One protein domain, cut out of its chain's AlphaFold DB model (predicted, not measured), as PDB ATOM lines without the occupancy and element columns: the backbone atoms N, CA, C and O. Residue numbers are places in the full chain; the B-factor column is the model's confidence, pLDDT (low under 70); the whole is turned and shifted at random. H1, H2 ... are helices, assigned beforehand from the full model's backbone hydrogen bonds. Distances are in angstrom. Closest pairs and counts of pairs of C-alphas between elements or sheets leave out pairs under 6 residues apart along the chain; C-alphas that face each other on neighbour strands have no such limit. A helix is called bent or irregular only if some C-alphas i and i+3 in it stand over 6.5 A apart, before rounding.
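What this domain is: This is residues 11 to 95 of the 99 residues of the protein "Arylacetonitrilase" of Penicillium subrubescens (UniProt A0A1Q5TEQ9). The domain has little regular structure: it is an open, arch-like trace of mostly loop, with residues 11 to 46 folding back twice into a leg that leads to H1, and a long link that crosses away from H1 and then folds back into H2. Residues 61 to 71 and 73 to 90 stick out free. The printed part has 85 residues with two named helices, H1 then H2, and no named strand; the class is all helix, with 19 residues in named elements. It is extended, with a radius of gyration of the C-alphas of 22.2 A, and flat, spanning 56 by 41 by 20 A.

How they stand to each other: H1, residues 47 to 54, and H2, residues 85 to 95, are apart. In H1 every O i to N i+4 pair is within hydrogen-bond range; in H2, 5 of 7 are.

Where its parts are: H1 begins at C-alpha 47 (393.082, 268.234, 389.649). H2, 16.9 A long, ends at C-alpha 95 (356.523, 279.126, 400.837). It is neither bent nor irregular, but only just: C-alphas 91 and 94 are 6.2 A apart.

The domain as a whole: The C-alphas farthest apart, of Glu 29 and Thr 83, are 56.9 A apart. The printed part has no cut. The link from H1 to H2 is long, 30 residues. Residue 11 and residues 80 to 95 have pLDDT under 70.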
ATOM      1  N   PHE A  11     381.347 279.681 353.590       68.44
ATOM      2  CA  PHE A  11     382.738 279.692 354.034       68.44
ATOM      3  C   PHE A  11     383.094 278.331 354.652       68.44
ATOM      4  O   PHE A  11     382.429 277.919 355.603       68.44
ATOM      5  N   PRO A  12     384.090 277.598 354.118       71.62
ATOM      6  CA  PRO A  12     384.513 276.346 354.723       71.62
ATOM      7  C   PRO A  12     385.152 276.626 356.089       71.62
ATOM      8  O   PRO A  12     386.009 277.498 356.208       71.62
ATOM      9  N   GLY A  13     384.742 275.868 357.104       70.19
ATOM     10  CA  GLY A  13     385.284 275.944 358.459       70.19
ATOM     11  C   GLY A  13     384.373 276.646 359.467       70.19
ATOM     12  O   GLY A  13     383.155 276.679 359.301       70.19
ATOM     13  N   GLY A  14     384.965 277.168 360.544       73.44
ATOM     14  CA  GLY A  14     384.262 277.851 361.643       73.44
ATOM     15  C   GLY A  14     384.101 277.027 362.927       73.44
ATOM     16  O   GLY A  14     383.613 277.546 363.928       73.44
ATOM     17  N   GLY A  15     384.536 275.764 362.927       72.62
ATOM     18  CA  GLY A  15     384.644 274.969 364.149       72.62
ATOM     19  C   GLY A  15     385.889 275.359 364.947       72.62
ATOM     20  O   GLY A  15     386.977 275.435 364.383       72.62
ATOM     21  N   SER A  16     385.733 275.584 366.251       80.88
ATOM     22  CA  SER A  16     386.840 275.763 367.196       80.88
ATOM     23  C   SER A  16     386.665 274.766 368.337       80.88
ATOM     24  O   SER A  16     386.156 275.103 369.406       80.88
ATOM     25  N   SER A  17     387.037 273.516 368.080       84.88
ATOM     26  CA  SER A  17     387.027 272.455 369.088       84.88
ATOM     27  C   SER A  17     388.327 272.500 369.890       84.88
ATOM     28  O   SER A  17     389.404 272.599 369.312       84.88
ATOM     29  N   ALA A  18     388.233 272.429 371.216       88.06
ATOM     30  CA  ALA A  18     389.376 272.470 372.121       88.06
ATOM     31  C   ALA A  18     389.035 271.755 373.433       88.06
ATOM     32  O   ALA A  18     387.872 271.743 373.844       88.06
ATOM     33  N   VAL A  19     390.045 271.192 374.099       89.38
ATOM     34  CA  VAL A  19     389.885 270.622 375.444       89.38
ATOM     35  C   VAL A  19     390.568 271.532 376.454       89.38
ATOM     36  O   VAL A  19     391.752 271.851 376.330       89.38
ATOM     37  N   PHE A  20     389.808 271.933 377.469       90.44
ATOM     38  CA  PHE A  20     390.295 272.735 378.581       90.44
ATOM     39  C   PHE A  20     390.361 271.884 379.843       90.44
ATOM     40  O   PHE A  20     389.438 271.125 380.143       90.44
ATOM     41  N   GLY A  21     391.459 272.023 380.579       89.19
ATOM     42  CA  GLY A  21     391.602 271.432 381.899       89.19
ATOM     43  C   GLY A  21     390.741 272.152 382.944       89.19
ATOM     44  O   GLY A  21     390.269 273.265 382.701       89.19
ATOM     45  N   PRO A  22     390.573 271.556 384.136       86.44
ATOM     46  CA  PRO A  22     389.810 272.160 385.231       86.44
ATOM     47  C   PRO A  22     390.384 273.517 385.682       86.44
ATOM     48  O   PRO A  22     389.628 274.399 386.066       86.44
ATOM     49  N   ASP A  23     391.694 273.728 385.526       84.62
ATOM     50  CA  ASP A  23     392.396 274.999 385.781       84.62
ATOM     51  C   ASP A  23     392.189 276.059 384.668       84.62
ATOM     52  O   ASP A  23     392.788 277.130 384.684       84.62
ATOM     53  N   GLY A  24     391.394 275.762 383.633       84.62
ATOM     54  CA  GLY A  24     391.153 276.654 382.491       84.62
ATOM     55  C   GLY A  24     392.279 276.688 381.449       84.62
ATOM     56  O   GLY A  24     392.192 277.422 380.464       84.62
ATOM     57  N   LYS A  25     393.334 275.884 381.623       87.50
ATOM     58  CA  LYS A  25     394.425 275.751 380.647       87.50
ATOM     59  C   LYS A  25     393.985 274.956 379.422       87.50
ATOM     60  O   LYS A  25     393.301 273.941 379.543       87.50
ATOM     61  N   LEU A  26     394.436 275.393 378.250       88.31
ATOM     62  CA  LEU A  26     394.265 274.664 376.998       88.31
ATOM     63  C   LEU A  26     395.200 273.443 376.988       88.31
ATOM     64  O   LEU A  26     396.413 273.604 377.116       88.31
ATOM     65  N   LEU A  27     394.637 272.241 376.850       86.38
ATOM     66  CA  LEU A  27     395.395 270.979 376.845       86.38
ATOM     67  C   LEU A  27     395.742 270.489 375.434       86.38
ATOM     68  O   LEU A  27     396.499 269.538 375.277       86.38
ATOM     69  N   THR A  28     395.170 271.117 374.411       85.12
ATOM     70  CA  THR A  28     395.244 270.667 373.019       85.12
ATOM     71  C   THR A  28     395.871 271.736 372.146       85.12
ATOM     72  O   THR A  28     395.699 272.927 372.402       85.12
ATOM     73  N   GLU A  29     396.558 271.334 371.081       81.25
ATOM     74  CA  GLU A  29     397.071 272.301 370.113       81.25
ATOM     75  C   GLU A  29     395.913 273.070 369.447       81.25
ATOM     76  O   GLU A  29     394.869 272.473 369.152       81.25
ATOM     77  N   PRO A  30     396.058 274.390 369.222       76.00
ATOM     78  CA  PRO A  30     395.063 275.168 368.497       76.00
ATOM     79  C   PRO A  30     394.881 274.602 367.088       76.00
ATOM     80  O   PRO A  30     395.830 274.538 366.308       76.00
ATOM     81  N   MET A  31     393.658 274.188 366.763       74.00
ATOM     82  CA  MET A  31     393.351 273.595 365.467       74.00
ATOM     83  C   MET A  31     392.857 274.651 364.484       74.00
ATOM     84  O   MET A  31     392.018 275.491 364.811       74.00
ATOM     85  N   GLU A  32     393.351 274.567 363.252       75.38
ATOM     86  CA  GLU A  32     392.844 275.359 362.139       75.38
ATOM     87  C   GLU A  32     391.383 275.011 361.854       75.38
ATOM     88  O   GLU A  32     391.027 273.852 361.640       75.38
ATOM     89  N   SER A  33     390.541 276.040 361.776       76.50
ATOM     90  CA  SER A  33     389.082 275.902 361.653       76.50
ATOM     91  C   SER A  33     388.599 275.196 360.379       76.50
ATOM     92  O   SER A  33     387.408 274.925 360.234       76.50
ATOM     93  N   THR A  34     389.508 274.926 359.442       75.88
ATOM     94  CA  THR A  34     389.259 274.323 358.129       75.88
ATOM     95  C   THR A  34     389.675 272.853 358.035       75.88
ATOM     96  O   THR A  34     389.399 272.223 357.011       75.88
ATOM     97  N   THR A  35     390.310 272.296 359.072       76.62
ATOM     98  CA  THR A  35     390.860 270.931 359.053       76.62
ATOM     99  C   THR A  35     390.026 269.977 359.906       76.62
ATOM    100  O   THR A  35     389.642 270.303 361.024       76.62
ATOM    101  N   GLU A  36     389.754 268.778 359.384       81.12
ATOM    102  CA  GLU A  36     389.149 267.687 360.154       81.12
ATOM    103  C   GLU A  36     390.245 266.914 360.893       81.12
ATOM    104  O   GLU A  36     391.160 266.374 360.269       81.12
ATOM    105  N   ALA A  37     390.149 266.842 362.216       80.50
ATOM    106  CA  ALA A  37     391.044 266.035 363.032       80.50
ATOM    107  C   ALA A  37     390.371 265.617 364.344       80.50
ATOM    108  O   ALA A  37     389.373 266.197 364.776       80.50
ATOM    109  N   ILE A  38     390.918 264.571 364.961       85.50
ATOM    110  CA  ILE A  38     390.436 264.053 366.238       85.50
ATOM    111  C   ILE A  38     391.310 264.629 367.347       85.50
ATOM    112  O   ILE A  38     392.529 264.466 367.337       85.50
ATOM    113  N   ILE A  39     390.675 265.311 368.295       87.69
ATOM    114  CA  ILE A  39     391.345 265.936 369.429       87.69
ATOM    115  C   ILE A  39     391.277 264.979 370.616       87.69
ATOM    116  O   ILE A  39     390.190 264.604 371.054       87.69
ATOM    117  N   HIS A  40     392.441 264.611 371.141       87.69
ATOM    118  CA  HIS A  40     392.576 263.778 372.329       87.69
ATOM    119  C   HIS A  40     393.421 264.503 373.373       87.69
ATOM    120  O   HIS A  40     394.403 265.159 373.034       87.69
ATOM    121  N   ALA A  41     393.032 264.372 374.636       88.12
ATOM    122  CA  ALA A  41     393.790 264.849 375.779       88.12
ATOM    123  C   ALA A  41     393.595 263.871 376.937       88.12
ATOM    124  O   ALA A  41     392.496 263.341 377.118       88.12
ATOM    125  N   ASP A  42     394.649 263.669 377.719       89.31
ATOM    126  CA  ASP A  42     394.572 262.935 378.975       89.31
ATOM    127  C   ASP A  42     394.184 263.902 380.092       89.31
ATOM    128  O   ASP A  42     394.787 264.966 380.255       89.31
ATOM    129  N   LEU A  43     393.146 263.546 380.848       88.81
ATOM    130  CA  LEU A  43     392.670 264.344 381.969       88.81
ATOM    131  C   LEU A  43     393.010 263.646 383.279       88.81
ATOM    132  O   LEU A  43     392.579 262.524 383.538       88.81
ATOM    133  N   ASP A  44     393.739 264.365 384.121       89.50
ATOM    134  CA  ASP A  44     393.946 263.992 385.509       89.50
ATOM    135  C   ASP A  44     392.760 264.480 386.356       89.50
ATOM    136  O   ASP A  44     392.518 265.683 386.509       89.50
ATOM    137  N   MET A  45     392.002 263.528 386.895       89.31
ATOM    138  CA  MET A  45     390.784 263.796 387.661       89.31
ATOM    139  C   MET A  45     391.082 264.328 389.068       89.31
ATOM    140  O   MET A  45     390.217 264.981 389.658       89.31
ATOM    141  N   ASP A  46     392.295 264.132 389.590       90.00
ATOM    142  CA  ASP A  46     392.670 264.617 390.923       90.00
ATOM    143  C   ASP A  46     392.775 266.152 390.953       90.00
ATOM    144  O   ASP A  46     392.499 266.797 391.971       90.00
ATOM    145  N   GLN A  47     393.046 266.774 389.799       87.38
ATOM    146  CA  GLN A  47     393.082 268.234 389.649       87.38
ATOM    147  C   GLN A  47     391.720 268.900 389.892       87.38
ATOM    148  O   GLN A  47     391.657 270.087 390.232       87.38
ATOM    149  N   ILE A  48     390.620 268.149 389.776       88.69
ATOM    150  CA  ILE A  48     389.270 268.653 390.062       88.69
ATOM    151  C   ILE A  48     389.155 269.048 391.536       88.69
ATOM    152  O   ILE A  48     388.540 270.068 391.853       88.69
ATOM    153  N   ILE A  49     389.759 268.273 392.440       89.44
ATOM    154  CA  ILE A  49     389.690 268.525 393.883       89.44
ATOM    155  C   ILE A  49     390.424 269.825 394.218       89.44
ATOM    156  O   ILE A  49     389.868 270.684 394.903       89.44
ATOM    157  N   GLY A  50     391.636 270.003 393.681       87.88
ATOM    158  CA  GLY A  50     392.419 271.227 393.874       87.88
ATOM    159  C   GLY A  50     391.715 272.468 393.321       87.88
ATOM    160  O   GLY A  50     391.639 273.495 393.994       87.88
ATOM    161  N   THR A  51     391.116 272.353 392.134       87.06
ATOM    162  CA  THR A  51     390.381 273.462 391.506       87.06
ATOM    163  C   THR A  51     389.127 273.830 392.299       87.06
ATOM    164  O   THR A  51     388.867 275.009 392.529       87.06
ATOM    165  N   LYS A  52     388.368 272.839 392.787       87.31
ATOM    166  CA  LYS A  52     387.198 273.082 393.646       87.31
ATOM    167  C   LYS A  52     387.582 273.711 394.983       87.31
ATOM    168  O   LYS A  52     386.861 274.570 395.474       87.31
ATOM    169  N   LEU A  53     388.724 273.333 395.561       87.75
ATOM    170  CA  LEU A  53     389.218 273.989 396.772       87.75
ATOM    171  C   LEU A  53     389.430 275.492 396.529       87.75
ATOM    172  O   LEU A  53     389.053 276.305 397.372       87.75
ATOM    173  N   PHE A  54     389.972 275.855 395.364       87.06
ATOM    174  CA  PHE A  54     390.174 277.250 394.982       87.06
ATOM    175  C   PHE A  54     388.857 277.984 394.691       87.06
ATOM    176  O   PHE A  54     388.650 279.074 395.218       87.06
ATOM    177  N   ALA A  55     387.958 277.395 393.899       86.50
ATOM    178  CA  ALA A  55     386.684 278.003 393.520       86.50
ATOM    179  C   ALA A  55     385.550 276.964 393.434       86.50
ATOM    180  O   ALA A  55     385.410 276.255 392.437       86.50
ATOM    181  N   ASP A  56     384.697 276.914 394.463       89.12
ATOM    182  CA  ASP A  56     383.492 276.074 394.496       89.12
ATOM    183  C   ASP A  56     382.221 276.918 394.635       89.12
ATOM    184  O   ASP A  56     381.865 277.362 395.728       89.12
ATOM    185  N   ALA A  57     381.517 277.094 393.514       83.94
ATOM    186  CA  ALA A  57     380.278 277.865 393.423       83.94
ATOM    187  C   ALA A  57     379.105 277.265 394.220       83.94
ATOM    188  O   ALA A  57     378.196 277.992 394.612       83.94
ATOM    189  N   THR A  58     379.100 275.950 394.448       83.75
ATOM    190  CA  THR A  58     378.020 275.255 395.172       83.75
ATOM    191  C   THR A  58     378.330 275.034 396.649       83.75
ATOM    192  O   THR A  58     377.404 274.849 397.440       83.75
ATOM    193  N   GLY A  59     379.610 275.071 397.018       85.75
ATOM    194  CA  GLY A  59     380.102 274.906 398.380       85.75
ATOM    195  C   GLY A  59     380.411 276.237 399.054       85.75
ATOM    196  O   GLY A  59     379.509 276.986 399.411       85.75
ATOM    197  N   HIS A  60     381.696 276.519 399.280       87.50
ATOM    198  CA  HIS A  60     382.125 277.601 400.177       87.50
ATOM    199  C   HIS A  60     381.887 279.020 399.643       87.50
ATOM    200  O   HIS A  60     381.722 279.937 400.447       87.50
ATOM    201  N   TYR A  61     381.797 279.204 398.319       86.81
ATOM    202  CA  TYR A  61     381.375 280.482 397.734       86.81
ATOM    203  C   TYR A  61     379.854 280.646 397.682       86.81
ATOM    204  O   TYR A  61     379.371 281.722 397.318       86.81
ATOM    205  N   ASN A  62     379.085 279.613 398.031       88.06
ATOM    206  CA  ASN A  62     377.638 279.696 397.989       88.06
ATOM    207  C   ASN A  62     377.121 280.594 399.122       88.06
ATOM    208  O   ASN A  62     377.434 280.409 400.299       88.06
ATOM    209  N   ARG A  63     376.301 281.574 398.743       87.69
ATOM    210  CA  ARG A  63     375.645 282.549 399.620       87.69
ATOM    211  C   ARG A  63     374.135 282.321 399.528       87.69
ATOM    212  O   ARG A  63     373.449 283.061 398.816       87.69
ATOM    213  N   PRO A  64     373.606 281.282 400.204       83.88
ATOM    214  CA  PRO A  64     372.181 280.962 400.149       83.88
ATOM    215  C   PRO A  64     371.307 282.051 400.790       83.88
ATOM    216  O   PRO A  64     370.099 282.055 400.588       83.88
ATOM    217  N   ASP A  65     371.913 282.982 401.536       86.75
ATOM    218  CA  ASP A  65     371.264 284.191 402.046       86.75
ATOM    219  C   ASP A  65     370.922 285.204 400.939       86.75
ATOM    220  O   ASP A  65     369.967 285.964 401.076       86.75
ATOM    221  N   LEU A  66     371.691 285.227 399.846       89.00
ATOM    222  CA  LEU A  66     371.531 286.177 398.747       89.00
ATOM    223  C   LEU A  66     370.697 285.618 397.597       89.00
ATOM    224  O   LEU A  66     369.863 286.331 397.039       89.00
ATOM    225  N   MET A  67     370.972 284.383 397.180       86.31
ATOM    226  CA  MET A  67     370.380 283.812 395.972       86.31
ATOM    227  C   MET A  67     370.113 282.320 396.134       86.31
ATOM    228  O   MET A  67     370.976 281.554 396.553       86.31
ATOM    229  N   TRP A  68     368.925 281.907 395.698       86.12
ATOM    230  CA  TRP A  68     368.531 280.511 395.554       86.12
ATOM    231  C   TRP A  68     368.002 280.271 394.135       86.12
ATOM    232  O   TRP A  68     367.197 281.054 393.628       86.12
ATOM    233  N   LEU A  69     368.413 279.169 393.500       88.81
ATOM    234  CA  LEU A  69     367.894 278.724 392.202       88.81
ATOM    235  C   LEU A  69     366.949 277.531 392.391       88.81
ATOM    236  O   LEU A  69     367.377 276.464 392.827       88.81
ATOM    237  N   ASN A  70     365.674 277.690 392.029       89.81
ATOM    238  CA  ASN A  70     364.717 276.583 391.997       89.81
ATOM    239  C   ASN A  70     364.547 276.052 390.565       89.81
ATOM    240  O   ASN A  70     364.457 276.833 389.617       89.81
ATOM    241  N   VAL A  71     364.482 274.729 390.406       89.19
ATOM    242  CA  VAL A  71     364.382 274.062 389.101       89.19
ATOM    243  C   VAL A  71     363.141 273.175 389.065       89.19
ATOM    244  O   VAL A  71     363.089 272.134 389.715       89.19
ATOM    245  N   CYS A  72     362.159 273.539 388.235       85.88
ATOM    246  CA  CYS A  72     361.072 272.633 387.864       85.88
ATOM    247  C   CYS A  72     361.608 271.578 386.890       85.88
ATOM    248  O   CYS A  72     361.922 271.899 385.746       85.88
ATOM    249  N   LYS A  73     361.688 270.319 387.329       84.56
ATOM    250  CA  LYS A  73     362.137 269.198 386.483       84.56
ATOM    251  C   LYS A  73     361.034 268.614 385.592       84.56
ATOM    252  O   LYS A  73     361.303 267.736 384.780       84.56
ATOM    253  N   GLU A  74     359.800 269.077 385.751       85.62
ATOM    254  CA  GLU A  74     358.649 268.589 384.996       85.62
ATOM    255  C   GLU A  74     358.623 269.139 383.564       85.62
ATOM    256  O   GLU A  74     358.881 270.323 383.325       85.62
ATOM    257  N   VAL A  75     358.254 268.284 382.605       82.75
ATOM    258  CA  VAL A  75     358.055 268.680 381.205       82.75
ATOM    259  C   VAL A  75     356.795 269.541 381.108       82.75
ATOM    260  O   VAL A  75     355.679 269.054 381.288       82.75
ATOM    261  N   LYS A  76     356.959 270.832 380.804       79.56
ATOM    262  CA  LYS A  76     355.827 271.743 380.595       79.56
ATOM    263  C   LYS A  76     355.217 271.526 379.208       79.56
ATOM    264  O   LYS A  76     355.923 271.569 378.205       79.56
ATOM    265  N   LYS A  77     353.900 271.315 379.157       79.50
ATOM    266  CA  LYS A  77     353.123 271.250 377.910       79.50
ATOM    267  C   LYS A  77     352.915 272.656 377.329       79.50
ATOM    268  O   LYS A  77     352.843 273.629 378.077       79.50
ATOM    269  N   THR A  78     352.804 272.751 376.001       79.94
ATOM    270  CA  THR A  78     352.666 274.016 375.250       79.94
ATOM    271  C   THR A  78     351.361 274.765 375.543       79.94
ATOM    272  O   THR A  78     351.340 275.990 375.490       79.94
ATOM    273  N   ALA A  79     350.292 274.047 375.884       74.44
ATOM    274  CA  ALA A  79     349.041 274.608 376.380       74.44
ATOM    275  C   ALA A  79     348.713 273.945 377.721       74.44
ATOM    276  O   ALA A  79     348.923 272.738 377.881       74.44
ATOM    277  N   ARG A  80     348.260 274.747 378.686       65.31
ATOM    278  CA  ARG A  80     347.707 274.277 379.958       65.31
ATOM    279  C   ARG A  80     346.203 274.456 379.882       65.31
ATOM    280  O   ARG A  80     345.755 275.558 379.577       65.31
ATOM    281  N   ASP A  81     345.470 273.382 380.130       69.19
ATOM    282  CA  ASP A  81     344.021 273.446 380.271       69.19
ATOM    283  C   ASP A  81     343.685 274.005 381.666       69.19
ATOM    284  O   ASP A  81     344.461 273.839 382.614       69.19
ATOM    285  N   ASP A  82     342.532 274.662 381.816       59.31
ATOM    286  CA  ASP A  82     342.111 275.340 383.059       59.31
ATOM    287  C   ASP A  82     341.968 274.406 384.285       59.31
ATOM    288  O   ASP A  82     341.696 274.864 385.390       59.31
ATOM    289  N   THR A  83     342.180 273.095 384.132       58.59
ATOM    290  CA  THR A  83     342.216 272.105 385.221       58.59
ATOM    291  C   THR A  83     343.602 271.916 385.858       58.59
ATOM    292  O   THR A  83     343.708 271.205 386.853       58.59
ATOM    293  N   ASP A  84     344.666 272.541 385.333       54.91
ATOM    294  CA  ASP A  84     346.057 272.374 385.816       54.91
ATOM    295  C   ASP A  84     346.500 273.428 386.863       54.91
ATOM    296  O   ASP A  84     347.668 273.469 387.273       54.91
ATOM    297  N   VAL A  85     345.593 274.309 387.307       54.84
ATOM    298  CA  VAL A  85     345.897 275.428 388.230       54.84
ATOM    299  C   VAL A  85     346.308 274.959 389.636       54.84
ATOM    300  O   VAL A  85     346.987 275.692 390.360       54.84
ATOM    301  N   ASP A  86     345.987 273.717 389.999       53.09
ATOM    302  CA  ASP A  86     346.285 273.148 391.317       53.09
ATOM    303  C   ASP A  86     347.779 272.843 391.518       53.09
ATOM    304  O   ASP A  86     348.297 272.978 392.627       53.09
ATOM    305  N   LEU A  87     348.523 272.531 390.448       53.12
ATOM    306  CA  LEU A  87     349.964 272.257 390.538       53.12
ATOM    307  C   LEU A  87     350.788 273.537 390.727       53.12
ATOM    308  O   LEU A  87     351.794 273.529 391.433       53.12
ATOM    309  N   VAL A  88     350.354 274.664 390.151       52.00
ATOM    310  CA  VAL A  88     351.022 275.961 390.364       52.00
ATOM    311  C   VAL A  88     350.840 276.422 391.813       52.00
ATOM    312  O   VAL A  88     351.798 276.897 392.425       52.00
ATOM    313  N   ASN A  89     349.656 276.198 392.386       52.31
ATOM    314  CA  ASN A  89     349.375 276.480 393.793       52.31
ATOM    315  C   ASN A  89     350.096 275.509 394.747       52.31
ATOM    316  O   ASN A  89     350.495 275.930 395.827       52.31
ATOM    317  N   ALA A  90     350.344 274.256 394.350       54.41
ATOM    318  CA  ALA A  90     351.140 273.309 395.137       54.41
ATOM    319  C   ALA A  90     352.635 273.683 395.187       54.41
ATOM    320  O   ALA A  90     353.265 273.556 396.234       54.41
ATOM    321  N   ILE A  91     353.197 274.207 394.090       54.72
ATOM    322  CA  ILE A  91     354.594 274.682 394.050       54.72
ATOM    323  C   ILE A  91     354.734 276.039 394.767       54.72
ATOM    324  O   ILE A  91     355.758 276.307 395.390       54.72
ATOM    325  N   ALA A  92     353.708 276.895 394.713       55.00
ATOM    326  CA  ALA A  92     353.665 278.160 395.457       55.00
ATOM    327  C   ALA A  92     353.331 277.980 396.958       55.00
ATOM    328  O   ALA A  92     353.664 278.842 397.778       55.00
ATOM    329  N   GLY A  93     352.692 276.862 397.319       44.22
ATOM    330  CA  GLY A  93     352.195 276.553 398.662       44.22
ATOM    331  C   GLY A  93     353.258 276.123 399.676       44.22
ATOM    332  O   GLY A  93     352.995 276.186 400.873       44.22
ATOM    333  N   ASP A  94     354.471 275.772 399.239       46.84
ATOM    334  CA  ASP A  94     355.585 275.455 400.152       46.84
ATOM    335  C   ASP A  94     356.467 276.678 400.480       46.84
ATOM    336  O   ASP A  94     357.616 276.576 400.900       46.84
ATOM    337  N   SER A  95     355.918 277.886 400.324       51.06
ATOM    338  CA  SER A  95     356.523 279.126 400.837       51.06
ATOM    339  C   SER A  95     356.326 279.318 402.352       51.06
ATOM    340  O   SER A  95     356.771 280.317 402.917       51.06
TER     341      SER A  95